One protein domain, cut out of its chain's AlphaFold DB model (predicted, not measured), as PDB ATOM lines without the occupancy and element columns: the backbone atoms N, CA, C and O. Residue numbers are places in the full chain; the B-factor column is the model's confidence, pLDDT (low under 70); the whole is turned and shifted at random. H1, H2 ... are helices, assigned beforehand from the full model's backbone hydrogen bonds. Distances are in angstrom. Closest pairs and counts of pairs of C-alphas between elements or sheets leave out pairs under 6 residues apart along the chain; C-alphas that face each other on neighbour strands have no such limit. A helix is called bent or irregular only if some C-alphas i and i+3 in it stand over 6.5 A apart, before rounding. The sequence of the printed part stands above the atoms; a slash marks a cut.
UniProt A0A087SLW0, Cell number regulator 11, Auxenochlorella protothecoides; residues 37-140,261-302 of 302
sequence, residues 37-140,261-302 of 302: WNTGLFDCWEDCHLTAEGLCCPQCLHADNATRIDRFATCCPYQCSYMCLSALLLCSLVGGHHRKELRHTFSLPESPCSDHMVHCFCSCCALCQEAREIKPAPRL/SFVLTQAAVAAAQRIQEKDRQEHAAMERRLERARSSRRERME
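AT A GLANCE: This is residues 37 to 140 and 261 to 302 of the 302 residues of the protein "Cell number regulator 11" of Auxenochlorella protothecoides (UniProt A0A087SLW0). One long helix, H6, runs past one side of a compact body of five shorter helices, and residues 281 to 302 stick out beyond that body as an arm. In the body, H4 and the kinked H5 lie on the side toward H6, H2 and H3 lie farther off, and H1 is at the edge away from H6. The printed part has 146 residues with six named helices, H1 to H6 in chain order, and no named strand; its class is all helix. The whole is only just loose, close to compact, with a radius of gyration of the C-alphas of 17.8 A, and spans 63 by 43 by 29 A.

HOW THE PARTS SIT: H6, residues 261 to 299, touches H5, residues 115 to 133, about perpendicular at 74 degrees; their closest C-alphas are those of His 116 and Ala 272, 5.2 A apart. H6 touches H4, residues 91 to 106, with residues 268 to 272 alone, at a shallow tilt of 31 degrees, the same way; Leu 93 and Ala 272 have the closest C-alphas, 6.8 A apart. H4 touches H5 at a steep tilt of 46 degrees, with the C-alphas of Gly 96 and His 116 closest at 4.0 A. H5 is irregular, with C-alphas 121 and 124 9.2 A apart, and has a kink of 125 degrees near residue 122. H2, residues 58 to 69, H3, residues 75 to 87, and H4 form an up and down bundle, each running against the one before. H2 and H3 are a hairpin, with the C-alphas of Ala 63 and Tyr 78 closest at 4.9 A; H3 and H4 are another, with those of Leu 85 and Cys 91 closest at 5.3 A. H1, residues 48 to 56, touches H5, closest at the C-alphas of Gly 54 and Cys 124, 5.2 A; it is apart from H6. H1 and H2 only just touch, only at the corner, with 3 pairs of C-alphas within 8 A, the closest being those of Gly 54 and Leu 61, 6.0 A. Every O i to N i+4 pair is within hydrogen-bond range in H1, H2, H3, H4 and H6; in H5 13 of 15 are.

IN THESE COORDINATES: H6 is 57.2 A long, from C-alpha 261 at (203.585, 213.095, 205.392) to C-alpha 299 at (235.033, 200.173, 159.348). H4 measures 22.1 A, H3 18.3 A, H2 16.6 A, H5 14.5 A and H1 11.9 A, with C-alpha 48 at (184.317, 215.301, 184.349).

THE WHOLE: The C-alphas of Cys 56 and Glu 302, the two farthest apart, are 63.7 A apart. Residues 141 to 260 are not printed; C-alphas 140 and 261 across this cut are 41.6 A apart. The links H1 to H2, H2 to H3 and H3 to H4 are tight, and H4 to H5 is short. The mean pLDDT of the printed part is 85.9; residues 71 to 73 and 135 to 140 of this model are under 70.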
ATOM      1  N   TRP A  37     201.398 213.570 172.399       82.44
ATOM      2  CA  TRP A  37     200.248 213.449 173.294       82.44
ATOM      3  C   TRP A  37     199.030 214.098 172.631       82.44
ATOM      4  O   TRP A  37     199.072 215.270 172.263       82.44
ATOM      5  N   ASN A  38     197.933 213.351 172.493       81.12
ATOM      6  CA  ASN A  38     196.682 213.891 171.958       81.12
ATOM      7  C   ASN A  38     195.942 214.733 173.009       81.12
ATOM      8  O   ASN A  38     195.016 215.467 172.671       81.12
ATOM      9  N   THR A  39     196.329 214.599 174.279       83.69
ATOM     10  CA  THR A  39     195.724 215.265 175.431       83.69
ATOM     11  C   THR A  39     196.779 215.954 176.290       83.69
ATOM     12  O   THR A  39     197.840 215.389 176.584       83.69
ATOM     13  N   GLY A  40     196.497 217.178 176.742       84.81
ATOM     14  CA  GLY A  40     197.375 217.873 177.674       84.81
ATOM     15  C   GLY A  40     197.281 217.300 179.088       84.81
ATOM     16  O   GLY A  40     196.268 216.730 179.507       84.81
ATOM     17  N   LEU A  41     198.366 217.465 179.851       86.12
ATOM     18  CA  LEU A  41     198.469 216.919 181.206       86.12
ATOM     19  C   LEU A  41     197.422 217.529 182.151       86.12
ATOM     20  O   LEU A  41     196.808 216.809 182.927       86.12
ATOM     21  N   PHE A  42     197.193 218.842 182.081       85.12
ATOM     22  CA  PHE A  42     196.276 219.557 182.982       85.12
ATOM     23  C   PHE A  42     194.846 219.685 182.445       85.12
ATOM     24  O   PHE A  42     194.001 220.305 183.088       85.12
ATOM     25  N   ASP A  43     194.549 219.034 181.323       82.44
ATOM     26  CA  ASP A  43     193.227 219.071 180.698       82.44
ATOM     27  C   ASP A  43     192.280 218.024 181.302       82.44
ATOM     28  O   ASP A  43     191.335 217.601 180.644       82.44
ATOM     29  N   CYS A  44     192.527 217.534 182.526       77.62
ATOM     30  CA  CYS A  44     191.731 216.452 183.123       77.62
ATOM     31  C   CYS A  44     190.224 216.772 183.125       77.62
ATOM     32  O   CYS A  44     189.411 215.906 182.813       77.62
ATOM     33  N   TRP A  45     189.869 218.040 183.341       76.06
ATOM     34  CA  TRP A  45     188.495 218.545 183.389       76.06
ATOM     35  C   TRP A  45     187.680 218.396 182.096       76.06
ATOM     36  O   TRP A  45     186.466 218.589 182.144       76.06
ATOM     37  N   GLU A  46     188.296 218.060 180.959       80.56
ATOM     38  CA  GLU A  46     187.557 217.795 179.715       80.56
ATOM     39  C   GLU A  46     186.629 216.579 179.828       80.56
ATOM     40  O   GLU A  46     185.588 216.538 179.174       80.56
ATOM     41  N   ASP A  47     186.970 215.618 180.692       83.50
ATOM     42  CA  ASP A  47     186.099 214.508 181.067       83.50
ATOM     43  C   ASP A  47     185.851 214.556 182.580       83.50
ATOM     44  O   ASP A  47     186.672 214.144 183.409       83.50
ATOM     45  N   CYS A  48     184.698 215.114 182.953       83.12
ATOM     46  CA  CYS A  48     184.317 215.301 184.349       83.12
ATOM     47  C   CYS A  48     184.096 213.974 185.084       83.12
ATOM     48  O   CYS A  48     184.374 213.895 186.280       83.12
ATOM     49  N   HIS A  49     183.636 212.934 184.380       82.31
ATOM     50  CA  HIS A  49     183.470 211.606 184.955       82.31
ATOM     51  C   HIS A  49     184.839 210.999 185.250       82.31
ATOM     52  O   HIS A  49     185.083 210.545 186.364       82.31
ATOM     53  N   LEU A  50     185.748 211.043 184.277       84.56
ATOM     54  CA  LEU A  50     187.106 210.537 184.432       84.56
ATOM     55  C   LEU A  50     187.880 211.283 185.526       84.56
ATOM     56  O   LEU A  50     188.560 210.659 186.334       84.56
ATOM     57  N   THR A  51     187.731 212.608 185.603       85.56
ATOM     58  CA  THR A  51     188.318 213.410 186.685       85.56
ATOM     59  C   THR A  51     187.748 213.022 188.043       85.56
ATOM     60  O   THR A  51     188.505 212.847 188.997       85.56
ATOM     61  N   ALA A  52     186.425 212.860 188.149       85.69
ATOM     62  CA  ALA A  52     185.791 212.413 189.384       85.69
ATOM     63  C   ALA A  52     186.277 211.013 189.783       85.69
ATOM     64  O   ALA A  52     186.593 210.787 190.947       85.69
ATOM     65  N   GLU A  53     186.422 210.094 188.829       83.88
ATOM     66  CA  GLU A  53     186.974 208.761 189.066       83.88
ATOM     67  C   GLU A  53     188.438 208.821 189.524       83.88
ATOM     68  O   GLU A  53     188.790 208.207 190.529       83.88
ATOM     69  N   GLY A  54     189.279 209.620 188.865       85.75
ATOM     70  CA  GLY A  54     190.680 209.809 189.243       85.75
ATOM     71  C   GLY A  54     190.870 210.472 190.611       85.75
ATOM     72  O   GLY A  54     191.884 210.235 191.265       85.75
ATOM     73  N   LEU A  55     189.904 211.273 191.072       86.50
ATOM     74  CA  LEU A  55     189.916 211.886 192.405       86.50
ATOM     75  C   LEU A  55     189.317 210.969 193.484       86.50
ATOM     76  O   LEU A  55     189.848 210.905 194.591       86.50
ATOM     77  N   CYS A  56     188.224 210.263 193.184       87.19
ATOM     78  CA  CYS A  56     187.486 209.453 194.158       87.19
ATOM     79  C   CYS A  56     187.992 208.006 194.264       87.19
ATOM     80  O   CYS A  56     187.949 207.426 195.347       87.19
ATOM     81  N   CYS A  57     188.469 207.415 193.165       87.81
ATOM     82  CA  CYS A  57     189.078 206.085 193.137       87.81
ATOM     83  C   CYS A  57     190.298 206.026 192.192       87.81
ATOM     84  O   CYS A  57     190.273 205.304 191.189       87.81
ATOM     85  N   PRO A  58     191.414 206.706 192.517       88.69
ATOM     86  CA  PRO A  58     192.618 206.671 191.684       88.69
ATOM     87  C   PRO A  58     193.171 205.250 191.492       88.69
ATOM     88  O   PRO A  58     193.674 204.936 190.418       88.69
ATOM     89  N   GLN A  59     193.037 204.359 192.485       90.06
ATOM     90  CA  GLN A  59     193.437 202.952 192.343       90.06
ATOM     91  C   GLN A  59     192.609 202.172 191.315       90.06
ATOM     92  O   GLN A  59     193.151 201.274 190.676       90.06
ATOM     93  N   CYS A  60     191.318 202.489 191.170       87.88
ATOM     94  CA  CYS A  60     190.451 201.841 190.190       87.88
ATOM     95  C   CYS A  60     190.893 202.264 188.791       87.88
ATOM     96  O   CYS A  60     191.156 201.417 187.942       87.88
ATOM     97  N   LEU A  61     191.055 203.579 188.600       88.94
ATOM     98  CA  LEU A  61     191.456 204.150 187.323       88.94
ATOM     99  C   LEU A  61     192.848 203.675 186.899       88.94
ATOM    100  O   LEU A  61     193.057 203.291 185.753       88.94
ATOM    101  N   HIS A  62     193.797 203.636 187.836       91.56
ATOM    102  CA  HIS A  62     195.127 203.102 187.574       91.56
ATOM    103  C   HIS A  62     195.095 201.629 187.151       91.56
ATOM    104  O   HIS A  62     195.759 201.245 186.192       91.56
ATOM    105  N   ALA A  63     194.320 200.800 187.855       87.88
ATOM    106  CA  ALA A  63     194.201 199.386 187.527       87.88
ATOM    107  C   ALA A  63     193.509 199.154 186.175       87.88
ATOM    108  O   ALA A  63     193.918 198.255 185.437       87.88
ATOM    109  N   ASP A  64     192.509 199.973 185.829       84.81
ATOM    110  CA  ASP A  64     191.871 199.963 184.508       84.81
ATOM    111  C   ASP A  64     192.883 200.330 183.414       84.81
ATOM    112  O   ASP A  64     193.064 199.566 182.466       84.81
ATOM    113  N   ASN A  65     193.623 201.432 183.586       89.00
ATOM    114  CA  ASN A  65     194.675 201.846 182.655       89.00
ATOM    115  C   ASN A  65     195.708 200.730 182.444       89.00
ATOM    116  O   ASN A  65     195.969 200.337 181.307       89.00
ATOM    117  N   ALA A  66     196.246 200.176 183.535       86.25
ATOM    118  CA  ALA A  66     197.256 199.124 183.485       86.25
ATOM    119  C   ALA A  66     196.742 197.852 182.794       86.25
ATOM    120  O   ALA A  66     197.426 197.311 181.933       86.25
ATOM    121  N   THR A  67     195.510 197.421 183.084       83.75
ATOM    122  CA  THR A  67     194.900 196.234 182.447       83.75
ATOM    123  C   THR A  67     194.633 196.450 180.952       83.75
ATOM    124  O   THR A  67     194.665 195.517 180.152       83.75
ATOM    125  N   ARG A  68     194.363 197.690 180.532       80.19
ATOM    126  CA  ARG A  68     194.147 198.016 179.112       80.19
ATOM    127  C   ARG A  68     195.456 198.072 178.319       80.19
ATOM    128  O   ARG A  68     195.428 197.856 177.104       80.19
ATOM    129  N   ILE A  69     196.580 198.340 178.986       79.75
ATOM    130  CA  ILE A  69     197.930 198.259 178.411       79.75
ATOM    131  C   ILE A  69     198.388 196.792 178.390       79.75
ATOM    132  O   ILE A  69     198.725 196.266 177.326       79.75
ATOM    133  N   ASP A  70     198.321 196.115 179.540       75.75
ATOM    134  CA  ASP A  70     198.698 194.714 179.723       75.75
ATOM    135  C   ASP A  70     197.475 193.784 179.591       75.75
ATOM    136  O   ASP A  70     196.741 193.494 180.534       75.75
ATOM    137  N   ARG A  71     197.254 193.282 178.371       61.22
ATOM    138  CA  ARG A  71     196.099 192.444 177.980       61.22
ATOM    139  C   ARG A  71     195.928 191.132 178.743       61.22
ATOM    140  O   ARG A  71     194.885 190.493 178.584       61.22
ATOM    141  N   PHE A  72     196.937 190.693 179.491       58.59
ATOM    142  CA  PHE A  72     196.898 189.445 180.261       58.59
ATOM    143  C   PHE A  72     196.844 189.684 181.769       58.59
ATOM    144  O   PHE A  72     196.805 188.732 182.555       58.59
ATOM    145  N   ALA A  73     196.822 190.947 182.174       63.03
ATOM    146  CA  ALA A  73     196.846 191.332 183.559       63.03
ATOM    147  C   ALA A  73     195.460 191.239 184.203       63.03
ATOM    148  O   ALA A  73     194.414 191.418 183.579       63.03
ATOM    149  N   THR A  74     195.457 190.953 185.501       73.06
ATOM    150  CA  THR A  74     194.246 191.037 186.321       73.06
ATOM    151  C   THR A  74     194.224 192.383 187.030       73.06
ATOM    152  O   THR A  74     195.260 192.854 187.480       73.06
ATOM    153  N   CYS A  75     193.048 192.991 187.185       76.06
ATOM    154  CA  CYS A  75     192.903 194.298 187.840       76.06
ATOM    155  C   CYS A  75     193.411 194.305 189.303       76.06
ATOM    156  O   CYS A  75     194.076 195.243 189.744       76.06
ATOM    157  N   CYS A  76     193.160 193.222 190.049       82.44
ATOM    158  CA  CYS A  76     193.453 193.112 191.484       82.44
ATOM    159  C   CYS A  76     194.902 193.481 191.892       82.44
ATOM    160  O   CYS A  76     195.056 194.319 192.784       82.44
ATOM    161  N   PRO A  77     195.973 192.923 191.290       83.38
ATOM    162  CA  PRO A  77     197.351 193.276 191.643       83.38
ATOM    163  C   PRO A  77     197.703 194.751 191.396       83.38
ATOM    164  O   PRO A  77     198.379 195.349 192.238       83.38
ATOM    165  N   TYR A  78     197.226 195.371 190.312       86.25
ATOM    166  CA  TYR A  78     197.472 196.799 190.055       86.25
ATOM    167  C   TYR A  78     196.715 197.672 191.049       86.25
ATOM    168  O   TYR A  78     197.286 198.596 191.623       86.25
ATOM    169  N   GLN A  79     195.463 197.320 191.341       86.69
ATOM    170  CA  GLN A  79     194.670 198.041 192.327       86.69
ATOM    171  C   GLN A  79     195.297 197.944 193.726       86.69
ATOM    172  O   GLN A  79     195.420 198.951 194.422       86.69
ATOM    173  N   CYS A  80     195.744 196.753 194.137       88.25
ATOM    174  CA  CYS A  80     196.360 196.540 195.447       88.25
ATOM    175  C   CYS A  80     197.725 197.223 195.562       88.25
ATOM    176  O   CYS A  80     197.991 197.875 196.570       88.25
ATOM    177  N   SER A  81     198.586 197.104 194.547       88.94
ATOM    178  CA  SER A  81     199.904 197.751 194.560       88.94
ATOM    179  C   SER A  81     199.780 199.273 194.584       88.94
ATOM    180  O   SER A  81     200.441 199.923 195.396       88.94
ATOM    181  N   TYR A  82     198.873 199.836 193.784       90.44
ATOM    182  CA  TYR A  82     198.625 201.270 193.771       90.44
ATOM    183  C   TYR A  82     198.013 201.765 195.083       90.44
ATOM    184  O   TYR A  82     198.478 202.775 195.607       90.44
ATOM    185  N   MET A  83     197.041 201.054 195.673       90.69
ATOM    186  CA  MET A  83     196.500 201.411 196.996       90.69
ATOM    187  C   MET A  83     197.576 201.394 198.083       90.69
ATOM    188  O   MET A  83     197.734 202.380 198.803       90.69
ATOM    189  N   CYS A  84     198.337 200.301 198.190       89.62
ATOM    190  CA  CYS A  84     199.367 200.150 199.218       89.62
ATOM    191  C   CYS A  84     200.455 201.223 199.096       89.62
ATOM    192  O   CYS A  84     200.853 201.811 200.098       89.62
ATOM    193  N   LEU A  85     200.923 201.509 197.878       89.06
ATOM    194  CA  LEU A  85     201.955 202.522 197.660       89.06
ATOM    195  C   LEU A  85     201.409 203.942 197.813       89.06
ATOM    196  O   LEU A  85     202.110 204.795 198.350       89.06
ATOM    197  N   SER A  86     200.159 204.202 197.426       87.25
ATOM    198  CA  SER A  86     199.513 205.502 197.661       87.25
ATOM    199  C   SER A  86     199.359 205.802 199.151       87.25
ATOM    200  O   SER A  86     199.621 206.929 199.560       87.25
ATOM    201  N   ALA A  87     199.035 204.797 199.975       85.50
ATOM    202  CA  ALA A  87     198.979 204.938 201.434       85.50
ATOM    203  C   ALA A  87     200.339 205.309 202.059       85.50
ATOM    204  O   ALA A  87     200.386 205.874 203.148       85.50
ATOM    205  N   LEU A  88     201.440 205.027 201.356       84.50
ATOM    206  CA  LEU A  88     202.803 205.406 201.736       84.50
ATOM    207  C   LEU A  88     203.303 206.676 201.021       84.50
ATOM    208  O   LEU A  88     204.475 207.017 201.152       84.50
ATOM    209  N   LEU A  89     202.445 207.366 200.258       83.00
ATOM    210  CA  LEU A  89     202.796 208.505 199.392       83.00
ATOM    211  C   LEU A  89     203.820 208.163 198.288       83.00
ATOM    212  O   LEU A  89     204.513 209.034 197.771       83.00
ATOM    213  N   LEU A  90     203.884 206.891 197.888       87.00
ATOM    214  CA  LEU A  90     204.783 206.336 196.867       87.00
ATOM    215  C   LEU A  90     204.067 205.998 195.547       87.00
ATOM    216  O   LEU A  90     204.588 205.233 194.732       87.00
ATOM    217  N   CYS A  91     202.879 206.560 195.309       88.06
ATOM    218  CA  CYS A  91     202.128 206.353 194.064       88.06
ATOM    219  C   CYS A  91     202.922 206.755 192.809       88.06
ATOM    220  O   CYS A  91     202.736 206.158 191.753       88.06
ATOM    221  N   SER A  92     203.868 207.693 192.932       90.25
ATOM    222  CA  SER A  92     204.741 208.132 191.841       90.25
ATOM    223  C   SER A  92     205.656 207.046 191.288       90.25
ATOM    224  O   SER A  92     206.006 207.097 190.112       90.25
ATOM    225  N   LEU A  93     206.017 206.050 192.103       90.06
ATOM    226  CA  LEU A  93     206.872 204.943 191.677       90.06
ATOM    227  C   LEU A  93     206.115 203.984 190.761       90.06
ATOM    228  O   LEU A  93     206.596 203.628 189.693       90.06
ATOM    229  N   VAL A  94     204.912 203.592 191.178       90.19
ATOM    230  CA  VAL A  94     204.079 202.652 190.424       90.19
ATOM    231  C   VAL A  94     203.364 203.332 189.259       90.19
ATOM    232  O   VAL A  94     203.372 202.800 188.155       90.19
ATOM    233  N   GLY A  95     202.806 204.529 189.457       91.12
ATOM    234  CA  GLY A  95     202.194 205.318 188.388       91.12
ATOM    235  C   GLY A  95     203.220 205.710 187.329       91.12
ATOM    236  O   GLY A  95     203.037 205.418 186.153       91.12
ATOM    237  N   GLY A  96     204.366 206.255 187.758       91.81
ATOM    238  CA  GLY A  96     205.442 206.654 186.851       91.81
ATOM    239  C   GLY A  96     205.983 205.497 186.012       91.81
ATOM    240  O   GLY A  96     206.232 205.667 184.820       91.81
ATOM    241  N   HIS A  97     206.108 204.304 186.598       91.38
ATOM    242  CA  HIS A  97     206.515 203.114 185.856       91.38
ATOM    243  C   HIS A  97     205.512 202.738 184.755       91.38
ATOM    244  O   HIS A  97     205.912 202.557 183.605       91.38
ATOM    245  N   HIS A  98     204.217 202.684 185.074       90.19
ATOM    246  CA  HIS A  98     203.191 202.334 184.088       90.19
ATOM    247  C   HIS A  98     203.016 203.408 183.014       90.19
ATOM    248  O   HIS A  98     202.861 203.071 181.842       90.19
ATOM    249  N   ARG A  99     203.117 204.699 183.359       91.88
ATOM    250  CA  ARG A  99     203.106 205.776 182.361       91.88
ATOM    251  C   ARG A  99     204.294 205.661 181.406       91.88
ATOM    252  O   ARG A  99     204.116 205.823 180.202       91.88
ATOM    253  N   LYS A 100     205.486 205.311 181.907       90.31
ATOM    254  CA  LYS A 100     206.662 205.035 181.064       90.31
ATOM    255  C   LYS A 100     206.388 203.892 180.087       90.31
ATOM    256  O   LYS A 100     206.663 204.019 178.896       90.31
ATOM    257  N   GLU A 101     205.820 202.791 180.569       88.25
ATOM    258  CA  GLU A 101     205.445 201.643 179.735       88.25
ATOM    259  C   GLU A 101     204.381 202.001 178.687       88.25
ATOM    260  O   GLU A 101     204.517 201.640 177.514       88.25
ATOM    261  N   LEU A 102     203.371 202.783 179.075       88.94
ATOM    262  CA  LEU A 102     202.374 203.344 178.168       88.94
ATOM    263  C   LEU A 102     203.054 204.159 177.063       88.94
ATOM    264  O   LEU A 102     202.811 203.913 175.882       88.94
ATOM    265  N   ARG A 103     203.971 205.067 177.415       89.00
ATOM    266  CA  ARG A 103     204.701 205.870 176.426       89.00
ATOM    267  C   ARG A 103     205.518 205.011 175.474       89.00
ATOM    268  O   ARG A 103     205.488 205.258 174.275       89.00
ATOM    269  N   HIS A 104     206.205 203.985 175.972       85.12
ATOM    270  CA  HIS A 104     206.937 203.057 175.110       85.12
ATOM    271  C   HIS A 104     206.007 202.271 174.180       85.12
ATOM    272  O   HIS A 104     206.331 202.078 173.011       85.12
ATOM    273  N   THR A 105     204.836 201.861 174.670       84.44
ATOM    274  CA  THR A 105     203.852 201.090 173.896       84.44
ATOM    275  C   THR A 105     203.236 201.915 172.767       84.44
ATOM    276  O   THR A 105     203.037 201.404 171.666       84.44
ATOM    277  N   PHE A 106     202.955 203.193 173.021       83.44
ATOM    278  CA  PHE A 106     202.320 204.097 172.058       83.44
ATOM    279  C   PHE A 106     203.302 205.061 171.374       83.44
ATOM    280  O   PHE A 106     202.870 205.929 170.628       83.44
ATOM    281  N   SER A 107     204.613 204.891 171.587       85.19
ATOM    282  CA  SER A 107     205.666 205.782 171.067       85.19
ATOM    283  C   SER A 107     205.421 207.263 171.398       85.19
ATOM    284  O   SER A 107     205.590 208.127 170.546       85.19
ATOM    285  N   LEU A 108     205.016 207.556 172.638       86.69
ATOM    286  CA  LEU A 108     204.742 208.915 173.118       86.69
ATOM    287  C   LEU A 108     205.995 209.556 173.748       86.69
ATOM    288  O   LEU A 108     206.773 208.870 174.429       86.69
ATOM    289  N   PRO A 109     206.192 210.878 173.603       86.19
ATOM    290  CA  PRO A 109     207.344 211.572 174.159       86.19
ATOM    291  C   PRO A 109     207.275 211.689 175.685       86.19
ATOM    292  O   PRO A 109     206.203 211.776 176.290       86.19
ATOM    293  N   GLU A 110     208.441 211.755 176.327       86.81
ATOM    294  CA  GLU A 110     208.538 212.117 177.742       86.81
ATOM    295  C   GLU A 110     208.317 213.629 177.913       86.81
ATOM    296  O   GLU A 110     209.200 214.435 177.632       86.81
ATOM    297  N   SER A 111     207.125 214.026 178.357       82.81
ATOM    298  CA  SER A 111     206.786 215.425 178.647       82.81
ATOM    299  C   SER A 111     205.680 215.525 179.713       82.81
ATOM    300  O   SER A 111     204.941 214.552 179.935       82.81
ATOM    301  N   PRO A 112     205.545 216.674 180.415       81.25
ATOM    302  CA  PRO A 112     206.452 217.838 180.450       81.25
ATOM    303  C   PRO A 112     207.745 217.581 181.243       81.25
ATOM    304  O   PRO A 112     208.716 218.325 181.132       81.25
ATOM    305  N   CYS A 113     207.755 216.530 182.056       84.25
ATOM    306  CA  CYS A 113     208.909 216.029 182.784       84.25
ATOM    307  C   CYS A 113     208.826 214.497 182.866       84.25
ATOM    308  O   CYS A 113     207.933 213.895 182.267       84.25
ATOM    309  N   SER A 114     209.755 213.861 183.585       89.94
ATOM    310  CA  SER A 114     209.759 212.402 183.727       89.94
ATOM    311  C   SER A 114     208.453 211.884 184.330       89.94
ATOM    312  O   SER A 114     207.836 212.543 185.170       89.94
ATOM    313  N   ASP A 115     208.043 210.674 183.949       93.56
ATOM    314  CA  ASP A 115     206.768 210.084 184.388       93.56
ATOM    315  C   ASP A 115     206.609 210.038 185.910       93.56
ATOM    316  O   ASP A 115     205.542 210.313 186.457       93.56
ATOM    317  N   HIS A 116     207.705 209.735 186.601       92.94
ATOM    318  CA  HIS A 116     207.745 209.685 188.055       92.94
ATOM    319  C   HIS A 116     207.492 211.066 188.670       92.94
ATOM    320  O   HIS A 116     206.758 211.172 189.651       92.94
ATOM    321  N   MET A 117     208.053 212.136 188.093       91.44
ATOM    322  CA  MET A 117     207.781 213.496 188.564       91.44
ATOM    323  C   MET A 117     206.346 213.920 188.257       91.44
ATOM    324  O   MET A 117     205.698 214.502 189.126       91.44
ATOM    325  N   VAL A 118     205.821 213.577 187.080       91.94
ATOM    326  CA  VAL A 118     204.428 213.867 186.714       91.94
ATOM    327  C   VAL A 118     203.455 213.290 187.752       91.94
ATOM    328  O   VAL A 118     202.640 214.039 188.294       91.94
ATOM    329  N   HIS A 119     203.590 212.015 188.129       92.00
ATOM    330  CA  HIS A 119     202.752 211.433 189.186       92.00
ATOM    331  C   HIS A 119     203.041 211.987 190.580       92.00
ATOM    332  O   HIS A 119     202.128 212.085 191.397       92.00
ATOM    333  N   CYS A 120     204.292 212.353 190.869       90.19
ATOM    334  CA  CYS A 120     204.645 212.927 192.163       90.19
ATOM    335  C   CYS A 120     203.954 214.277 192.412       90.19
ATOM    336  O   CYS A 120     203.625 214.579 193.557       90.19
ATOM    337  N   PHE A 121     203.738 215.079 191.363       88.62
ATOM    338  CA  PHE A 121     203.131 216.410 191.477       88.62
ATOM    339  C   PHE A 121     201.634 216.443 191.145       88.62
ATOM    340  O   PHE A 121     200.893 217.158 191.816       88.62
ATOM    341  N   CYS A 122     201.165 215.691 190.144       89.88
ATOM    342  CA  CYS A 122     199.735 215.578 189.845       89.88
ATOM    343  C   CYS A 122     199.357 214.172 189.359       89.88
ATOM    344  O   CYS A 122     199.135 213.939 188.170       89.88
ATOM    345  N   SER A 123     199.221 213.229 190.293       90.00
ATOM    346  CA  SER A 123     198.837 211.858 189.943       90.00
ATOM    347  C   SER A 123     197.441 211.745 189.320       90.00
ATOM    348  O   SER A 123     197.247 210.909 188.444       90.00
ATOM    349  N   CYS A 124     196.466 212.572 189.718       89.88
ATOM    350  CA  CYS A 124     195.128 212.523 189.113       89.88
ATOM    351  C   CYS A 124     195.157 212.963 187.642       89.88
ATOM    352  O   CYS A 124     194.602 212.275 186.789       89.88
ATOM    353  N   CYS A 125     195.867 214.055 187.340       91.44
ATOM    354  CA  CYS A 125     196.095 214.547 185.986       91.44
ATOM    355  C   CYS A 125     196.737 213.467 185.108       91.44
ATOM    356  O   CYS A 125     196.267 213.193 184.007       91.44
ATOM    357  N   ALA A 126     197.788 212.828 185.632       93.12
ATOM    358  CA  ALA A 126     198.532 211.780 184.948       93.12
ATOM    359  C   ALA A 126     197.635 210.585 184.590       93.12
ATOM    360  O   ALA A 126     197.562 210.203 183.425       93.12
ATOM    361  N   LEU A 127     196.871 210.073 185.563       92.81
ATOM    362  CA  LEU A 127     195.945 208.957 185.351       92.81
ATOM    363  C   LEU A 127     194.839 209.292 184.341       92.81
ATOM    364  O   LEU A 127     194.471 208.445 183.527       92.81
ATOM    365  N   CYS A 128     194.318 210.523 184.367       91.19
ATOM    366  CA  CYS A 128     193.320 210.974 183.395       91.19
ATOM    367  C   CYS A 128     193.920 211.106 181.988       91.19
ATOM    368  O   CYS A 128     193.281 210.729 181.008       91.19
ATOM    369  N   GLN A 129     195.146 211.625 181.870       92.25
ATOM    370  CA  GLN A 129     195.861 211.698 180.594       92.25
ATOM    371  C   GLN A 129     196.062 210.291 180.016       92.25
ATOM    372  O   GLN A 129     195.636 210.028 178.895       92.25
ATOM    373  N   GLU A 130     196.611 209.362 180.802       92.00
ATOM    374  CA  GLU A 130     196.785 207.959 180.405       92.00
ATOM    375  C   GLU A 130     195.480 207.327 179.920       92.00
ATOM    376  O   GLU A 130     195.438 206.757 178.833       92.00
ATOM    377  N   ALA A 131     194.396 207.463 180.686       89.75
ATOM    378  CA  ALA A 131     193.116 206.843 180.361       89.75
ATOM    379  C   ALA A 131     192.556 207.291 179.002       89.75
ATOM    380  O   ALA A 131     191.908 206.487 178.320       89.75
ATOM    381  N   ARG A 132     192.820 208.551 178.621       87.06
ATOM    382  CA  ARG A 132     192.420 209.144 177.336       87.06
ATOM    383  C   ARG A 132     193.348 208.763 176.188       87.06
ATOM    384  O   ARG A 132     192.871 208.580 175.070       87.06
ATOM    385  N   GLU A 133     194.645 208.613 176.447       86.81
ATOM    386  CA  GLU A 133     195.597 208.155 175.426       86.81
ATOM    387  C   GLU A 133     195.473 206.666 175.126       86.81
ATOM    388  O   GLU A 133     195.726 206.234 173.998       86.81
ATOM    389  N   ILE A 134     195.040 205.873 176.110       84.62
ATOM    390  CA  ILE A 134     194.655 204.487 175.882       84.62
ATOM    391  C   ILE A 134     193.393 204.522 175.018       84.62
ATOM    392  O   ILE A 134     192.259 204.552 175.496       84.62
ATOM    393  N   LYS A 135     193.585 204.524 173.702       65.50
ATOM    394  CA  LYS A 135     192.496 204.365 172.745       65.50
ATOM    395  C   LYS A 135     191.943 202.944 172.887       65.50
ATOM    396  O   LYS A 135     192.718 201.994 173.046       65.50
ATOM    397  N   PRO A 136     190.622 202.750 172.808       52.69
ATOM    398  CA  PRO A 136     190.097 201.418 172.565       52.69
ATOM    399  C   PRO A 136     190.662 200.921 171.235       52.69
ATOM    400  O   PRO A 136     190.609 201.633 170.239       52.69
ATOM    401  N   ALA A 137     191.349 199.785 171.230       44.91
ATOM    402  CA  ALA A 137     192.297 199.491 170.162       44.91
ATOM    403  C   ALA A 137     191.632 198.925 168.890       44.91
ATOM    404  O   ALA A 137     191.166 197.790 168.923       44.91
ATOM    405  N   PRO A 138     191.792 199.597 167.732       39.19
ATOM    406  CA  PRO A 138     192.014 198.931 166.447       39.19
ATOM    407  C   PRO A 138     193.509 198.878 166.073       39.19
ATOM    408  O   PRO A 138     193.918 198.086 165.228       39.19
ATOM    409  N   ARG A 139     194.386 199.639 166.747       41.00
ATOM    410  CA  ARG A 139     195.840 199.634 166.471       41.00
ATOM    411  C   ARG A 139     196.577 198.371 166.942       41.00
ATOM    412  O   ARG A 139     197.699 198.135 166.503       41.00
ATOM    413  N   LEU A 140     195.940 197.501 167.734       41.97
ATOM    414  CA  LEU A 140     196.503 196.181 168.045       41.97
ATOM    415  C   LEU A 140     196.286 195.132 166.934       41.97
ATOM    416  O   LEU A 140     196.965 194.104 166.915       41.97
ATOM    417  N   SER A 261     204.008 212.829 206.771       81.75
ATOM    418  CA  SER A 261     203.585 213.095 205.392       81.75
ATOM    419  C   SER A 261     204.644 213.896 204.639       81.75
ATOM    420  O   SER A 261     205.012 213.531 203.528       81.75
ATOM    421  N   PHE A 262     205.185 214.954 205.249       83.75
ATOM    422  CA  PHE A 262     206.212 215.787 204.625       83.75
ATOM    423  C   PHE A 262     207.514 215.020 204.343       83.75
ATOM    424  O   PHE A 262     208.106 215.168 203.270       83.75
ATOM    425  N   VAL A 263     207.954 214.175 205.280       87.12
ATOM    426  CA  VAL A 263     209.149 213.332 205.104       87.12
ATOM    427  C   VAL A 263     208.932 212.296 204.000       87.12
ATOM    428  O   VAL A 263     209.804 212.126 203.147       87.12
ATOM    429  N   LEU A 264     207.771 211.639 203.972       84.12
ATOM    430  CA  LEU A 264     207.431 210.649 202.949       84.12
ATOM    431  C   LEU A 264     207.320 211.282 201.557       84.12
ATOM    432  O   LEU A 264     207.885 210.743 200.606       84.12
ATOM    433  N   THR A 265     206.694 212.455 201.429       84.75
ATOM    434  CA  THR A 265     206.643 213.191 200.156       84.75
ATOM    435  C   THR A 265     208.041 213.576 199.673       84.75
ATOM    436  O   THR A 265     208.366 213.350 198.509       84.75
ATOM    437  N   GLN A 266     208.912 214.099 200.543       88.25
ATOM    438  CA  GLN A 266     210.295 214.405 200.154       88.25
ATOM    439  C   GLN A 266     211.076 213.156 199.739       88.25
ATOM    440  O   GLN A 266     211.824 213.194 198.761       88.25
ATOM    441  N   ALA A 267     210.890 212.040 200.447       89.19
ATOM    442  CA  ALA A 267     211.505 210.771 200.085       89.19
ATOM    443  C   ALA A 267     211.009 210.273 198.717       89.19
ATOM    444  O   ALA A 267     211.823 209.820 197.909       89.19
ATOM    445  N   ALA A 268     209.712 210.411 198.425       87.19
ATOM    446  CA  ALA A 268     209.122 210.062 197.136       87.19
ATOM    447  C   ALA A 268     209.687 210.921 195.993       87.19
ATOM    448  O   ALA A 268     210.092 210.376 194.966       87.19
ATOM    449  N   VAL A 269     209.796 212.242 196.188       89.31
ATOM    450  CA  VAL A 269     210.424 213.161 195.220       89.31
ATOM    451  C   VAL A 269     211.883 212.774 194.981       89.31
ATOM    452  O   VAL A 269     212.312 212.647 193.834       89.31
ATOM    453  N   ALA A 270     212.648 212.526 196.046       92.00
ATOM    454  CA  ALA A 270     214.048 212.128 195.935       92.00
ATOM    455  C   ALA A 270     214.208 210.776 195.217       92.00
ATOM    456  O   ALA A 270     215.128 210.603 194.416       92.00
ATOM    457  N   ALA A 271     213.317 209.815 195.471       90.44
ATOM    458  CA  ALA A 271     213.302 208.535 194.773       90.44
ATOM    459  C   ALA A 271     212.974 208.708 193.281       90.44
ATOM    460  O   ALA A 271     213.701 208.179 192.439       90.44
ATOM    461  N   ALA A 272     211.953 209.504 192.948       89.12
ATOM    462  CA  ALA A 272     211.585 209.825 191.570       89.12
ATOM    463  C   ALA A 272     212.745 210.483 190.803       89.12
ATOM    464  O   ALA A 272     213.053 210.080 189.682       89.12
ATOM    465  N   GLN A 273     213.453 211.429 191.429       91.69
ATOM    466  CA  GLN A 273     214.635 212.072 190.845       91.69
ATOM    467  C   GLN A 273     215.773 211.082 190.582       91.69
ATOM    468  O   GLN A 273     216.414 211.141 189.534       91.69
ATOM    469  N   ARG A 274     216.020 210.143 191.506       93.38
ATOM    470  CA  ARG A 274     217.037 209.095 191.316       93.38
ATOM    471  C   ARG A 274     216.684 208.163 190.162       93.38
ATOM    472  O   ARG A 274     217.578 207.791 189.409       93.38
ATOM    473  N   ILE A 275     215.410 207.794 190.024       90.56
ATOM    474  CA  ILE A 275     214.949 206.962 188.905       90.56
ATOM    475  C   ILE A 275     215.118 207.717 187.587       90.56
ATOM    476  O   ILE A 275     215.689 207.169 186.652       90.56
ATOM    477  N   GLN A 276     214.726 208.991 187.539       88.88
ATOM    478  CA  GLN A 276     214.913 209.822 186.352       88.88
ATOM    479  C   GLN A 276     216.390 209.951 185.955       88.88
ATOM    480  O   GLN A 276     216.725 209.860 184.776       88.88
ATOM    481  N   GLU A 277     217.284 210.166 186.920       92.62
ATOM    482  CA  GLU A 277     218.716 210.270 186.634       92.62
ATOM    483  C   GLU A 277     219.288 208.933 186.146       92.62
ATOM    484  O   GLU A 277     220.068 208.904 185.195       92.62
ATOM    485  N   LYS A 278     218.848 207.815 186.730       92.94
ATOM    486  CA  LYS A 278     219.214 206.478 186.257       92.94
ATOM    487  C   LYS A 278     218.744 206.239 184.818       92.94
ATOM    488  O   LYS A 278     219.545 205.817 183.989       92.94
ATOM    489  N   ASP A 279     217.489 206.558 184.512       87.75
ATOM    490  CA  ASP A 279     216.914 206.412 183.170       87.75
ATOM    491  C   ASP A 279     217.680 207.251 182.134       87.75
ATOM    492  O   ASP A 279     218.027 206.762 181.055       87.75
ATOM    493  N   ARG A 280     218.041 208.489 182.491       89.25
ATOM    494  CA  ARG A 280     218.878 209.368 181.663       89.25
ATOM    495  C   ARG A 280     220.258 208.759 181.396       89.25
ATOM    496  O   ARG A 280     220.747 208.801 180.265       89.25
ATOM    497  N   GLN A 281     220.896 208.195 182.421       94.69
ATOM    498  CA  GLN A 281     222.209 207.557 182.287       94.69
ATOM    499  C   GLN A 281     222.158 206.306 181.404       94.69
ATOM    500  O   GLN A 281     223.059 206.100 180.586       94.69
ATOM    501  N   GLU A 282     221.112 205.490 181.544       92.56
ATOM    502  CA  GLU A 282     220.891 204.295 180.728       92.56
ATOM    503  C   GLU A 282     220.646 204.650 179.258       92.56
ATOM    504  O   GLU A 282     221.262 204.035 178.382       92.56
ATOM    505  N   HIS A 283     219.852 205.692 178.985       87.50
ATOM    506  CA  HIS A 283     219.639 206.209 177.631       87.50
ATOM    507  C   HIS A 283     220.956 206.660 176.987       87.50
ATOM    508  O   HIS A 283     221.350 206.154 175.937       87.50
ATOM    509  N   ALA A 284     221.719 207.515 177.674       93.69
ATOM    510  CA  ALA A 284     223.004 207.994 177.167       93.69
ATOM    511  C   ALA A 284     224.019 206.847 176.969       93.69
ATOM    512  O   ALA A 284     224.858 206.874 176.065       93.69
ATOM    513  N   ALA A 285     223.984 205.817 177.821       95.88
ATOM    514  CA  ALA A 285     224.821 204.632 177.655       95.88
ATOM    515  C   ALA A 285     224.401 203.779 176.448       95.88
ATOM    516  O   ALA A 285     225.276 203.219 175.777       95.88
ATOM    517  N   MET A 286     223.098 203.678 176.173       93.12
ATOM    518  CA  MET A 286     222.551 203.003 174.997       93.12
ATOM    519  C   MET A 286     222.985 203.706 173.708       93.12
ATOM    520  O   MET A 286     223.524 203.044 172.822       93.12
ATOM    521  N   GLU A 287     222.873 205.033 173.635       94.38
ATOM    522  CA  GLU A 287     223.311 205.821 172.473       94.38
ATOM    523  C   GLU A 287     224.797 205.610 172.171       94.38
ATOM    524  O   GLU A 287     225.159 205.222 171.060       94.38
ATOM    525  N   ARG A 288     225.664 205.688 173.191       96.56
ATOM    526  CA  ARG A 288     227.103 205.394 173.033       96.56
ATOM    527  C   ARG A 288     227.386 203.967 172.554       96.56
ATOM    528  O   ARG A 288     228.442 203.692 171.980       96.56
ATOM    529  N   ARG A 289     226.518 202.993 172.855       96.62
ATOM    530  CA  ARG A 289     226.643 201.620 172.325       96.62
ATOM    531  C   ARG A 289     226.231 201.568 170.854       96.62
ATOM    532  O   ARG A 289     226.934 200.931 170.072       96.62
ATOM    533  N   LEU A 290     225.154 202.257 170.483       95.06
ATOM    534  CA  LEU A 290     224.688 202.353 169.099       95.06
ATOM    535  C   LEU A 290     225.714 203.060 168.204       95.06
ATOM    536  O   LEU A 290     226.012 202.566 167.120       95.06
ATOM    537  N   GLU A 291     226.319 204.151 168.668       96.12
ATOM    538  CA  GLU A 291     227.382 204.860 167.945       96.12
ATOM    539  C   GLU A 291     228.608 203.978 167.703       96.12
ATOM    540  O   GLU A 291     229.085 203.880 166.572       96.12
ATOM    541  N   ARG A 292     229.076 203.260 168.732       96.38
ATOM    542  CA  ARG A 292     230.184 202.303 168.583       96.38
ATOM    543  C   ARG A 292     229.849 201.196 167.587       96.38
ATOM    544  O   ARG A 292     230.667 200.890 166.726       96.38
ATOM    545  N   ALA A 293     228.637 200.644 167.649       95.06
ATOM    546  CA  ALA A 293     228.187 199.636 166.693       95.06
ATOM    547  C   ALA A 293     228.126 200.182 165.253       95.06
ATOM    548  O   ALA A 293     228.504 199.475 164.316       95.06
ATOM    549  N   ARG A 294     227.695 201.439 165.072       94.81
ATOM    550  CA  ARG A 294     227.695 202.140 163.777       94.81
ATOM    551  C   ARG A 294     229.120 202.364 163.261       94.81
ATOM    552  O   ARG A 294     229.363 202.068 162.095       94.81
ATOM    553  N   SER A 295     230.054 202.802 164.112       95.62
ATOM    554  CA  SER A 295     231.476 202.975 163.755       95.62
ATOM    555  C   SER A 295     232.096 201.658 163.297       95.62
ATOM    556  O   SER A 295     232.578 201.564 162.173       95.62
ATOM    557  N   SER A 296     231.958 200.591 164.093       95.31
ATOM    558  CA  SER A 296     232.483 199.269 163.730       95.31
ATOM    559  C   SER A 296     231.827 198.674 162.479       95.31
ATOM    560  O   SER A 296     232.406 197.804 161.836       95.31
ATOM    561  N   ARG A 297     230.594 199.077 162.137       94.44
ATOM    562  CA  ARG A 297     229.946 198.666 160.883       94.44
ATOM    563  C   ARG A 297     230.501 199.433 159.683       94.44
ATOM    564  O   ARG A 297     230.634 198.815 158.636       94.44
ATOM    565  N   ARG A 298     230.822 200.725 159.832       94.06
ATOM    566  CA  ARG A 298     231.471 201.535 158.784       94.06
ATOM    567  C   ARG A 298     232.870 201.004 158.470       94.06
ATOM    568  O   ARG A 298     233.128 200.707 157.317       94.06
ATOM    569  N   GLU A 299     233.680 200.742 159.496       94.50
ATOM    570  CA  GLU A 299     235.033 200.173 159.348       94.50
ATOM    571  C   GLU A 299     235.057 198.799 158.656       94.50
ATOM    572  O   GLU A 299     236.048 198.444 158.039       94.50
ATOM    573  N   ARG A 300     233.985 197.996 158.755       93.00
ATOM    574  CA  ARG A 300     233.884 196.697 158.059       93.00
ATOM    575  C   ARG A 300     233.488 196.803 156.583       93.00
ATOM    576  O   ARG A 300     233.515 195.785 155.897       93.00
ATOM    577  N   MET A 301     233.004 197.962 156.141       87.94
ATOM    578  CA  MET A 301     232.579 198.195 154.755       87.94
ATOM    579  C   MET A 301     233.659 198.893 153.916       87.94
ATOM    580  O   MET A 301     233.482 198.995 152.704       87.94
ATOM    581  N   GLU A 302     234.732 199.362 154.554       85.44
ATOM    582  CA  GLU A 302     235.940 199.924 153.934       85.44
ATOM    583  C   GLU A 302     237.023 198.845 153.785       85.44
ATOM    584  O   GLU A 302     237.744 198.887 152.761       85.44
TER     585      GLU A 302